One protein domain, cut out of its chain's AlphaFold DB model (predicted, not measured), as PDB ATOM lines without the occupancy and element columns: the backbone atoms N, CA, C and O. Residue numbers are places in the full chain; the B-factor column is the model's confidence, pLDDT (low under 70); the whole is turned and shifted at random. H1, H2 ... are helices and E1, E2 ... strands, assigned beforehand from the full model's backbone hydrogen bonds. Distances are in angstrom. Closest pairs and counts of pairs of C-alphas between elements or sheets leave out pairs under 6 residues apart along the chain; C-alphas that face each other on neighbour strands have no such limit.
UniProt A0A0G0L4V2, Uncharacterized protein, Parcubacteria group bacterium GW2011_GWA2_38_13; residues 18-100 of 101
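This is residues 18 to 100 of the 101 residues of an uncharacterized protein of Parcubacteria group bacterium GW2011_GWA2_38_13 (UniProt A0A0G0L4V2). Little of this domain is regular: a small, twisted four-stranded sheet has H2 slantwise over one face, in two layers, and H1 only grazes it. The 83 printed residues run H1, E1, E2, H2, E3, E4, mixed helices and strands, with 32 in named elements. The mixed sheet has the order E2, E1, E3, E4; the whole is compact, radius of gyration 11.7 A, spanning 33 by 27 by 20 A.

H1, residues 28 to 31, begins at C-alpha 28 (1.053, -10.434, 56.695). E1 is 42 to 46, 13.5 A; E2 52 to 55; H2 57 to 66, 14.3 A; E3 78 to 82, 13.4 A; E4, 96 to 99, ends at (-7.293, -13.946, 51.738).

E1 and E3 are parallel, with N 45 and O 80 2.8 A apart. Hairpins E1 and E2, E3 and E4 are antiparallel: N 44 and O 53, N 81 and O 96, each 2.8 A. H2's height over the sheet is 9.2 A; its closest C-alphas to E1 are Ala 60 and Ile 42, 6.8 A. Every O i to N i+4 pair in H2 is within hydrogen-bond range; H1 is too short for one.

The printed part has no cut; links H2 to E3 and E3 to E4 are long. The farthest C-alphas, Lys 19 and Ser 73, are 34.4 A apart. No printed residue is under 70 in pLDDT.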
ATOM      1  N   PRO A  18      14.318 -29.174  55.479       78.75
ATOM      2  CA  PRO A  18      13.759 -28.196  56.398       78.75
ATOM      3  C   PRO A  18      13.163 -28.885  57.624       78.75
ATOM      4  O   PRO A  18      12.461 -29.892  57.517       78.75
ATOM      5  N   LYS A  19      13.404 -28.316  58.807       82.12
ATOM      6  CA  LYS A  19      12.747 -28.788  60.023       82.12
ATOM      7  C   LYS A  19      11.267 -28.423  59.948       82.12
ATOM      8  O   LYS A  19      10.927 -27.242  59.923       82.12
ATOM      9  N   VAL A  20      10.403 -29.431  59.954       87.44
ATOM     10  CA  VAL A  20       8.957 -29.217  59.948       87.44
ATOM     11  C   VAL A  20       8.429 -29.200  61.375       87.44
ATOM     12  O   VAL A  20       8.496 -30.201  62.084       87.44
ATOM     13  N   THR A  21       7.942 -28.039  61.800       86.56
ATOM     14  CA  THR A  21       7.428 -27.796  63.152       86.56
ATOM     15  C   THR A  21       5.908 -27.713  63.198       86.56
ATOM     16  O   THR A  21       5.346 -27.989  64.254       86.56
ATOM     17  N   GLY A  22       5.252 -27.325  62.093       83.19
ATOM     18  CA  GLY A  22       3.794 -27.129  62.026       83.19
ATOM     19  C   GLY A  22       3.284 -25.950  62.859       83.19
ATOM     20  O   GLY A  22       2.094 -25.851  63.126       83.19
ATOM     21  N   LYS A  23       4.189 -25.084  63.331       86.38
ATOM     22  CA  LYS A  23       3.893 -23.988  64.271       86.38
ATOM     23  C   LYS A  23       4.193 -22.611  63.683       86.38
ATOM     24  O   LYS A  23       4.311 -21.644  64.429       86.38
ATOM     25  N   ASN A  24       4.393 -22.525  62.370       93.38
ATOM     26  CA  ASN A  24       4.705 -21.257  61.724       93.38
ATOM     27  C   ASN A  24       3.405 -20.559  61.332       93.38
ATOM     28  O   ASN A  24       2.548 -21.164  60.693       93.38
ATOM     29  N   ALA A  25       3.294 -19.288  61.700       92.62
ATOM     30  CA  ALA A  25       2.207 -18.417  61.281       92.62
ATOM     31  C   ALA A  25       2.637 -17.575  60.077       92.62
ATOM     32  O   ALA A  25       3.823 -17.258  59.919       92.62
ATOM     33  N   VAL A  26       1.663 -17.218  59.243       93.19
ATOM     34  CA  VAL A  26       1.885 -16.289  58.138       93.19
ATOM     35  C   VAL A  26       2.286 -14.917  58.692       93.19
ATOM     36  O   VAL A  26       1.797 -14.473  59.729       93.19
ATOM     37  N   ASP A  27       3.202 -14.253  57.999       92.56
ATOM     38  CA  ASP A  27       3.615 -12.878  58.227       92.56
ATOM     39  C   ASP A  27       2.875 -12.016  57.194       92.56
ATOM     40  O   ASP A  27       3.229 -12.062  56.007       92.56
ATOM     41  N   PRO A  28       1.860 -11.235  57.611       88.81
ATOM     42  CA  PRO A  28       1.053 -10.434  56.695       88.81
ATOM     43  C   PRO A  28       1.894  -9.471  55.855       88.81
ATOM     44  O   PRO A  28       1.571  -9.193  54.707       88.81
ATOM     45  N   LYS A  29       3.031  -8.998  56.383       88.94
ATOM     46  CA  LYS A  29       3.900  -8.093  55.626       88.94
ATOM     47  C   LYS A  29       4.551  -8.785  54.441       88.94
ATOM     48  O   LYS A  29       4.762  -8.129  53.431       88.94
ATOM     49  N   LYS A  30       4.881 -10.076  54.562       89.00
ATOM     50  CA  LYS A  30       5.516 -10.859  53.491       89.00
ATOM     51  C   LYS A  30       4.520 -11.285  52.430       89.00
ATOM     52  O   LYS A  30       4.848 -11.216  51.246       89.00
ATOM     53  N   ILE A  31       3.328 -11.701  52.858       89.06
ATOM     54  CA  ILE A  31       2.304 -12.177  51.928       89.06
ATOM     55  C   ILE A  31       1.786 -11.054  51.025       89.06
ATOM     56  O   ILE A  31       1.537 -11.284  49.848       89.06
ATOM     57  N   SER A  32       1.748  -9.829  51.549       84.81
ATOM     58  CA  SER A  32       1.347  -8.634  50.805       84.81
ATOM     59  C   SER A  32       2.494  -7.967  50.034       84.81
ATOM     60  O   SER A  32       2.297  -6.898  49.460       84.81
ATOM     61  N   MET A  33       3.712  -8.533  50.030       83.50
ATOM     62  CA  MET A  33       4.801  -7.950  49.235       83.50
ATOM     63  C   MET A  33       4.536  -8.149  47.739       83.50
ATOM     64  O   MET A  33       4.210  -9.271  47.336       83.50
ATOM     65  N   PRO A  34       4.790  -7.119  46.909       81.06
ATOM     66  CA  PRO A  34       4.723  -7.251  45.462       81.06
ATOM     67  C   PRO A  34       5.567  -8.429  44.968       81.06
ATOM     68  O   PRO A  34       6.711  -8.637  45.393       81.06
ATOM     69  N   MET A  35       5.004  -9.209  44.052       84.06
ATOM     70  CA  MET A  35       5.750 -10.254  43.366       84.06
ATOM     71  C   MET A  35       6.607  -9.599  42.281       84.06
ATOM     72  O   MET A  35       6.101  -8.925  41.394       84.06
ATOM     73  N   HIS A  36       7.926  -9.769  42.376       79.12
ATOM     74  CA  HIS A  36       8.875  -9.281  41.364       79.12
ATOM     75  C   HIS A  36       9.142 -10.305  40.252       79.12
ATOM     76  O   HIS A  36       9.875 -10.013  39.313       79.12
ATOM     77  N   ASP A  37       8.599 -11.513  40.395       83.44
ATOM     78  CA  ASP A  37       8.729 -12.586  39.417       83.44
ATOM     79  C   ASP A  37       7.564 -12.480  38.420       83.44
ATOM     80  O   ASP A  37       6.417 -12.608  38.853       83.44
ATOM     81  N   PRO A  38       7.826 -12.221  37.126       85.19
ATOM     82  CA  PRO A  38       6.778 -12.002  36.133       85.19
ATOM     83  C   PRO A  38       5.932 -13.249  35.852       85.19
ATOM     84  O   PRO A  38       4.835 -13.116  35.317       85.19
ATOM     85  N   GLU A  39       6.413 -14.448  36.190       90.75
ATOM     86  CA  GLU A  39       5.648 -15.686  36.005       90.75
ATOM     87  C   GLU A  39       4.835 -16.071  37.243       90.75
ATOM     88  O   GLU A  39       3.944 -16.920  37.157       90.75
ATOM     89  N   ALA A  40       5.135 -15.475  38.398       92.25
ATOM     90  CA  ALA A  40       4.437 -15.756  39.640       92.25
ATOM     91  C   ALA A  40       3.091 -15.032  39.691       92.25
ATOM     92  O   ALA A  40       3.024 -13.811  39.572       92.25
ATOM     93  N   VAL A  41       2.027 -15.789  39.954       94.06
ATOM     94  CA  VAL A  41       0.667 -15.243  40.075       94.06
ATOM     95  C   VAL A  41       0.173 -15.243  41.516       94.06
ATOM     96  O   VAL A  41      -0.661 -14.429  41.874       94.06
ATOM     97  N   ILE A  42       0.691 -16.128  42.373       94.38
ATOM     98  CA  ILE A  42       0.242 -16.225  43.765       94.38
ATOM     99  C   ILE A  42       1.357 -16.742  44.679       94.38
ATOM    100  O   ILE A  42       2.253 -17.488  44.262       94.38
ATOM    101  N   GLN A  43       1.303 -16.343  45.949       95.31
ATOM    102  CA  GLN A  43       2.200 -16.844  46.985       95.31
ATOM    103  C   GLN A  43       1.629 -18.085  47.686       95.31
ATOM    104  O   GLN A  43       0.418 -18.268  47.806       95.31
ATOM    105  N   VAL A  44       2.527 -18.922  48.197       95.50
ATOM    106  CA  VAL A  44       2.225 -20.099  49.011       95.50
ATOM    107  C   VAL A  44       3.000 -20.008  50.315       95.50
ATOM    108  O   VAL A  44       4.216 -19.815  50.298       95.50
ATOM    109  N   PHE A  45       2.322 -20.199  51.439       96.69
ATOM    110  CA  PHE A  45       2.923 -20.292  52.761       96.69
ATOM    111  C   PHE A  45       2.827 -21.722  53.303       96.69
ATOM    112  O   PHE A  45       1.774 -22.358  53.258       96.69
ATOM    113  N   CYS A  46       3.936 -22.237  53.832       96.44
ATOM    114  CA  CYS A  46       3.983 -23.535  54.497       96.44
ATOM    115  C   CYS A  46       4.017 -23.353  56.019       96.44
ATOM    116  O   CYS A  46       5.049 -22.959  56.571       96.44
ATOM    117  N   THR A  47       2.940 -23.713  56.721       96.19
ATOM    118  CA  THR A  47       2.883 -23.691  58.198       96.19
ATOM    119  C   THR A  47       3.851 -24.708  58.815       96.19
ATOM    120  O   THR A  47       4.341 -24.535  59.938       96.19
ATOM    121  N   GLY A  48       4.219 -25.736  58.040       94.25
ATOM    122  CA  GLY A  48       5.202 -26.753  58.382       94.25
ATOM    123  C   GLY A  48       6.606 -26.200  58.617       94.25
ATOM    124  O   GLY A  48       7.137 -26.342  59.718       94.25
ATOM    125  N   CYS A  49       7.219 -25.582  57.604       93.81
ATOM    126  CA  CYS A  49       8.608 -25.095  57.664       93.81
ATOM    127  C   CYS A  49       8.755 -23.564  57.672       93.81
ATOM    128  O   CYS A  49       9.877 -23.062  57.738       93.81
ATOM    129  N   GLY A  50       7.649 -22.821  57.572       94.19
ATOM    130  CA  GLY A  50       7.623 -21.358  57.591       94.19
ATOM    131  C   GLY A  50       8.133 -20.695  56.311       94.19
ATOM    132  O   GLY A  50       8.439 -19.501  56.317       94.19
ATOM    133  N   LYS A  51       8.288 -21.453  55.218       93.44
ATOM    134  CA  LYS A  51       8.772 -20.928  53.935       93.44
ATOM    135  C   LYS A  51       7.632 -20.376  53.088       93.44
ATOM    136  O   LYS A  51       6.515 -20.884  53.118       93.44
ATOM    137  N   TYR A  52       7.994 -19.361  52.312       93.56
ATOM    138  CA  TYR A  52       7.169 -18.757  51.279       93.56
ATOM    139  C   TYR A  52       7.696 -19.216  49.930       93.56
ATOM    140  O   TYR A  52       8.909 -19.200  49.696       93.56
ATOM    141  N   SER A  53       6.788 -19.604  49.056       92.19
ATOM    142  CA  SER A  53       7.078 -19.932  47.669       92.19
ATOM    143  C   SER A  53       6.165 -19.109  46.777       92.19
ATOM    144  O   SER A  53       5.092 -18.682  47.192       92.19
ATOM    145  N   ARG A  54       6.610 -18.853  45.555       93.00
ATOM    146  CA  ARG A  54       5.824 -18.181  44.527       93.00
ATOM    147  C   ARG A  54       5.592 -19.186  43.421       93.00
ATOM    148  O   ARG A  54       6.508 -19.944  43.100       93.00
ATOM    149  N   ILE A  55       4.374 -19.232  42.908       93.88
ATOM    150  CA  ILE A  55       3.997 -20.211  41.896       93.88
ATOM    151  C   ILE A  55       3.335 -19.519  40.717       93.88
ATOM    152  O   ILE A  55       2.679 -18.486  40.858       93.88
ATOM    153  N   ASN A  56       3.520 -20.119  39.549       95.19
ATOM    154  CA  ASN A  56       2.898 -19.675  38.315       95.19
ATOM    155  C   ASN A  56       1.445 -20.154  38.198       95.19
ATOM    156  O   ASN A  56       0.947 -20.910  39.035       95.19
ATOM    157  N   GLN A  57       0.777 -19.745  37.117       95.50
ATOM    158  CA  GLN A  57      -0.629 -20.064  36.852       95.50
ATOM    159  C   GLN A  57      -0.933 -21.569  36.895       95.50
ATOM    160  O   GLN A  57      -1.959 -21.988  37.436       95.50
ATOM    161  N   LYS A  58      -0.032 -22.399  36.355       95.69
ATOM    162  CA  LYS A  58      -0.188 -23.858  36.369       95.69
ATOM    163  C   LYS A  58      -0.135 -24.398  37.798       95.69
ATOM    164  O   LYS A  58      -1.003 -25.175  38.186       95.69
ATOM    165  N   GLY A  59       0.848 -23.959  38.586       95.38
ATOM    166  CA  GLY A  59       0.946 -24.319  39.999       95.38
ATOM    167  C   GLY A  59      -0.288 -23.881  40.787       95.38
ATOM    168  O   GLY A  59      -0.842 -24.675  41.542       95.38
ATOM    169  N   ALA A  60      -0.757 -22.649  40.571       96.12
ATOM    170  CA  ALA A  60      -1.935 -22.104  41.242       96.12
ATOM    171  C   ALA A  60      -3.204 -22.911  40.929       96.12
ATOM    172  O   ALA A  60      -3.974 -23.226  41.833       96.12
ATOM    173  N   THR A  61      -3.384 -23.305  39.666       96.94
ATOM    174  CA  THR A  61      -4.515 -24.137  39.227       96.94
ATOM    175  C   THR A  61      -4.489 -25.508  39.903       96.94
ATOM    176  O   THR A  61      -5.512 -25.960  40.412       96.94
ATOM    177  N   ASN A  62      -3.317 -26.146  39.971       96.44
ATOM    178  CA  ASN A  62      -3.166 -27.435  40.644       96.44
ATOM    179  C   ASN A  62      -3.491 -27.330  42.142       96.44
ATOM    180  O   ASN A  62      -4.220 -28.163  42.674       96.44
ATOM    181  N   LEU A  63      -3.000 -26.289  42.822       97.12
ATOM    182  CA  LEU A  63      -3.295 -26.080  44.242       97.12
ATOM    183  C   LEU A  63      -4.775 -25.780  44.500       97.12
ATOM    184  O   LEU A  63      -5.326 -26.277  45.480       97.12
ATOM    185  N   ALA A  64      -5.436 -25.025  43.619       97.38
ATOM    186  CA  ALA A  64      -6.875 -24.782  43.708       97.38
ATOM    187  C   ALA A  64      -7.675 -26.093  43.600       97.38
ATOM    188  O   ALA A  64      -8.561 -26.343  44.416       97.38
ATOM    189  N   GLN A  65      -7.293 -26.977  42.669       97.12
ATOM    190  CA  GLN A  65      -7.882 -28.316  42.547       97.12
ATOM    191  C   GLN A  65      -7.661 -29.158  43.809       97.12
ATOM    192  O   GLN A  65      -8.601 -29.784  44.292       97.12
ATOM    193  N   MET A  66      -6.452 -29.144  44.381       95.69
ATOM    194  CA  MET A  66      -6.149 -29.855  45.632       95.69
ATOM    195  C   MET A  66      -6.967 -29.332  46.817       95.69
ATOM    196  O   MET A  66      -7.372 -30.113  47.675       95.69
ATOM    197  N   ALA A  67      -7.218 -28.025  46.858       96.38
ATOM    198  CA  ALA A  67      -8.050 -27.379  47.867       96.38
ATOM    199  C   ALA A  67      -9.561 -27.512  47.589       96.38
ATOM    200  O   ALA A  67     -10.364 -27.084  48.416       96.38
ATOM    201  N   ASN A  68      -9.958 -28.100  46.453       96.94
ATOM    202  CA  ASN A  68     -11.344 -28.174  45.988       96.94
ATOM    203  C   ASN A  68     -12.037 -26.794  45.957       96.94
ATOM    204  O   ASN A  68     -13.174 -26.637  46.405       96.94
ATOM    205  N   VAL A  69     -11.324 -25.784  45.450       96.12
ATOM    206  CA  VAL A  69     -11.822 -24.413  45.270       96.12
ATOM    207  C   VAL A  69     -11.577 -23.935  43.844       96.12
ATOM    208  O   VAL A  69     -10.671 -24.408  43.157       96.12
ATOM    209  N   GLU A  70     -12.361 -22.960  43.398       95.50
ATOM    210  CA  GLU A  70     -12.069 -22.244  42.159       95.50
ATOM    211  C   GLU A  70     -10.951 -21.226  42.395       95.50
ATOM    212  O   GLU A  70     -10.947 -20.503  43.393       95.50
ATOM    213  N   LEU A  71      -9.992 -21.168  41.468       95.56
ATOM    214  CA  LEU A  71      -8.971 -20.128  41.489       95.56
ATOM    215  C   LEU A  71      -9.610 -18.803  41.036       95.56
ATOM    216  O   LEU A  71     -10.160 -18.760  39.932       95.56
ATOM    217  N   PRO A  72      -9.528 -17.726  41.833       92.19
ATOM    218  CA  PRO A  72     -10.025 -16.418  41.427       92.19
ATOM    219  C   PRO A  72      -9.372 -15.928  40.129       92.19
ATOM    220  O   PRO A  72      -8.188 -16.166  39.890       92.19
ATOM    221  N   SER A  73     -10.132 -15.194  39.312       90.31
ATOM    222  CA  SER A  73      -9.610 -14.549  38.098       90.31
ATOM    223  C   SER A  73      -8.547 -13.491  38.401       90.31
ATOM    224  O   SER A  73      -7.659 -13.263  37.586       90.31
ATOM    225  N   ASP A  74      -8.659 -12.852  39.567       90.19
ATOM    226  CA  ASP A  74      -7.662 -11.956  40.139       90.19
ATOM    227  C   ASP A  74      -7.161 -12.564  41.451       90.19
ATOM    228  O   ASP A  74      -7.931 -12.795  42.384       90.19
ATOM    229  N   THR A  75      -5.872 -12.874  41.480       91.12
ATOM    230  CA  THR A  75      -5.206 -13.534  42.607       91.12
ATOM    231  C   THR A  75      -4.588 -12.533  43.579       91.12
ATOM    232  O   THR A  75      -4.063 -12.948  44.616       91.12
ATOM    233  N   ASP A  76      -4.684 -11.228  43.295       88.38
ATOM    234  CA  ASP A  76      -4.196 -10.194  44.196       88.38
ATOM    235  C   ASP A  76      -4.922 -10.242  45.550       88.38
ATOM    236  O   ASP A  76      -6.132 -10.453  45.654       88.38
ATOM    237  N   GLY A  77      -4.151 -10.105  46.628       88.88
ATOM    238  CA  GLY A  77      -4.655 -10.259  47.992       88.88
ATOM    239  C   GLY A  77      -5.060 -11.688  48.387       88.88
ATOM    240  O   GLY A  77      -5.647 -11.863  49.457       88.88
ATOM    241  N   PHE A  78      -4.746 -12.715  47.593       94.19
ATOM    242  CA  PHE A  78      -4.917 -14.122  47.968       94.19
ATOM    243  C   PHE A  78      -3.576 -14.844  48.118       94.19
ATOM    244  O   PHE A  78      -2.552 -14.457  47.556       94.19
ATOM    245  N   TYR A  79      -3.578 -15.929  48.889       96.19
ATOM    246  CA  TYR A  79      -2.441 -16.835  49.007       96.19
ATOM    247  C   TYR A  79      -2.889 -18.257  49.324       96.19
ATOM    248  O   TYR A  79      -3.947 -18.467  49.911       96.19
ATOM    249  N   PHE A  80      -2.068 -19.248  48.983       97.19
ATOM    250  CA  PHE A  80      -2.284 -20.614  49.452       97.19
ATOM    251  C   PHE A  80      -1.562 -20.858  50.774       97.19
ATOM    252  O   PHE A  80      -0.383 -20.547  50.921       97.19
ATOM    253  N   GLU A  81      -2.245 -21.478  51.722       97.38
ATOM    254  CA  GLU A  81      -1.663 -22.022  52.940       97.38
ATOM    255  C   GLU A  81      -1.595 -23.546  52.844       97.38
ATOM    256  O   GLU A  81      -2.528 -24.186  52.366       97.38
ATOM    257  N   THR A  82      -0.478 -24.130  53.271       96.56
ATOM    258  CA  THR A  82      -0.222 -25.578  53.210       96.56
ATOM    259  C   THR A  82       0.436 -26.050  54.500       96.56
ATOM    260  O   THR A  82       1.211 -25.305  55.109       96.56
ATOM    261  N   SER A  83       0.187 -27.290  54.922       94.94
ATOM    262  CA  SER A  83       0.892 -27.872  56.075       94.94
ATOM    263  C   SER A  83       2.249 -28.465  55.709       94.94
ATOM    264  O   SER A  83       3.179 -28.473  56.524       94.94
ATOM    265  N   ARG A  84       2.395 -28.911  54.459       93.00
ATOM    266  CA  ARG A  84       3.655 -29.347  53.850       93.00
ATOM    267  C   ARG A  84       3.754 -28.760  52.449       93.00
ATOM    268  O   ARG A  84       2.769 -28.756  51.721       93.00
ATOM    269  N   CYS A  85       4.943 -28.291  52.085       93.44
ATOM    270  CA  CYS A  85       5.285 -27.903  50.718       93.44
ATOM    271  C   CYS A  85       6.279 -28.897  50.108       93.44
ATOM    272  O   CYS A  85       6.831 -29.718  50.835       93.44
ATOM    273  N   ILE A  86       6.612 -28.719  48.827       89.75
ATOM    274  CA  ILE A  86       7.596 -29.529  48.077       89.75
ATOM    275  C   ILE A  86       9.012 -29.578  48.684       89.75
ATOM    276  O   ILE A  86       9.854 -30.362  48.269       89.75
ATOM    277  N   LEU A  87       9.323 -28.689  49.635       88.75
ATOM    278  CA  LEU A  87      10.588 -28.738  50.377       88.75
ATOM    279  C   LEU A  87      10.489 -29.612  51.634       88.75
ATOM    280  O   LEU A  87      11.505 -30.019  52.185       88.75
ATOM    281  N   CYS A  88       9.276 -29.813  52.144       88.94
ATOM    282  CA  CYS A  88       8.983 -30.560  53.366       88.94
ATOM    283  C   CYS A  88       8.623 -32.022  53.104       88.94
ATOM    284  O   CYS A  88       8.754 -32.830  54.022       88.94
ATOM    285  N   ASP A  89       8.082 -32.302  51.923       87.00
ATOM    286  CA  ASP A  89       7.559 -33.590  51.470       87.00
ATOM    287  C   ASP A  89       7.584 -33.606  49.929       87.00
ATOM    288  O   ASP A  89       7.886 -32.580  49.315       87.00
ATOM    289  N   ASP A  90       7.261 -34.740  49.312       86.00
ATOM    290  CA  ASP A  90       7.276 -34.891  47.847       86.00
ATOM    291  C   ASP A  90       6.175 -34.073  47.141       86.00
ATOM    292  O   ASP A  90       6.267 -33.812  45.941       86.00
ATOM    293  N   ASP A  91       5.145 -33.647  47.880       88.44
ATOM    294  CA  ASP A  91       4.028 -32.850  47.369       88.44
ATOM    295  C   ASP A  91       3.450 -31.908  48.446       88.44
ATOM    296  O   ASP A  91       3.821 -31.948  49.626       88.44
ATOM    297  N   PHE A  92       2.529 -31.033  48.042       91.94
ATOM    298  CA  PHE A  92       1.772 -30.184  48.951       91.94
ATOM    299  C   PHE A  92       0.723 -30.980  49.738       91.94
ATOM    300  O   PHE A  92       0.076 -31.887  49.218       91.94
ATOM    301  N   ARG A  93       0.504 -30.611  51.005       93.56
ATOM    302  CA  ARG A  93      -0.559 -31.194  51.844       93.56
ATOM    303  C   ARG A  93      -1.407 -30.130  52.520       93.56
ATOM    304  O   ARG A  93      -0.892 -29.071  52.880       93.56
ATOM    305  N   GLU A  94      -2.685 -30.468  52.718       94.50
ATOM    306  CA  GLU A  94      -3.691 -29.642  53.409       94.50
ATOM    307  C   GLU A  94      -3.709 -28.210  52.860       94.50
ATOM    308  O   GLU A  94      -3.471 -27.232  53.569       94.50
ATOM    309  N   VAL A  95      -3.918 -28.119  51.548       97.06
ATOM    310  CA  VAL A  95      -3.891 -26.865  50.802       97.06
ATOM    311  C   VAL A  95      -5.200 -26.120  51.021       97.06
ATOM    312  O   VAL A  95      -6.273 -26.685  50.837       97.06
ATOM    313  N   ASN A  96      -5.111 -24.844  51.382       97.25
ATOM    314  CA  ASN A  96      -6.259 -23.963  51.554       97.25
ATOM    315  C   ASN A  96      -5.977 -22.615  50.892       97.25
ATOM    316  O   ASN A  96      -4.899 -22.052  51.076       97.25
ATOM    317  N   LEU A  97      -6.943 -22.071  50.155       97.00
ATOM    318  CA  LEU A  97      -6.858 -20.705  49.644       97.00
ATOM    319  C   LEU A  97      -7.307 -19.727  50.735       97.00
ATOM    320  O   LEU A  97      -8.372 -19.887  51.329       97.00
ATOM    321  N   GLN A  98      -6.494 -18.713  50.991       96.12
ATOM    322  CA  GLN A  98      -6.695 -17.712  52.028       96.12
ATOM    323  C   GLN A  98      -6.669 -16.311  51.419       96.12
ATOM    324  O   GLN A  98      -6.030 -16.068  50.395       96.12
ATOM    325  N   LYS A  99      -7.346 -15.369  52.077       91.94
ATOM    326  CA  LYS A  99      -7.293 -13.946  51.738       91.94
ATOM    327  C   LYS A  99      -6.316 -13.243  52.679       91.94
ATOM    328  O   LYS A  99      -6.458 -13.360  53.898       91.94
ATOM    329  N   ALA A 100      -5.345 -12.521  52.129       85.06
ATOM    330  CA  ALA A 100      -4.471 -11.638  52.888       85.06
ATOM    331  C   ALA A 100      -5.338 -10.544  53.539       85.06
ATOM    332  O   ALA A 100      -6.092  -9.853  52.853       85.06
TER     333      ALA A 100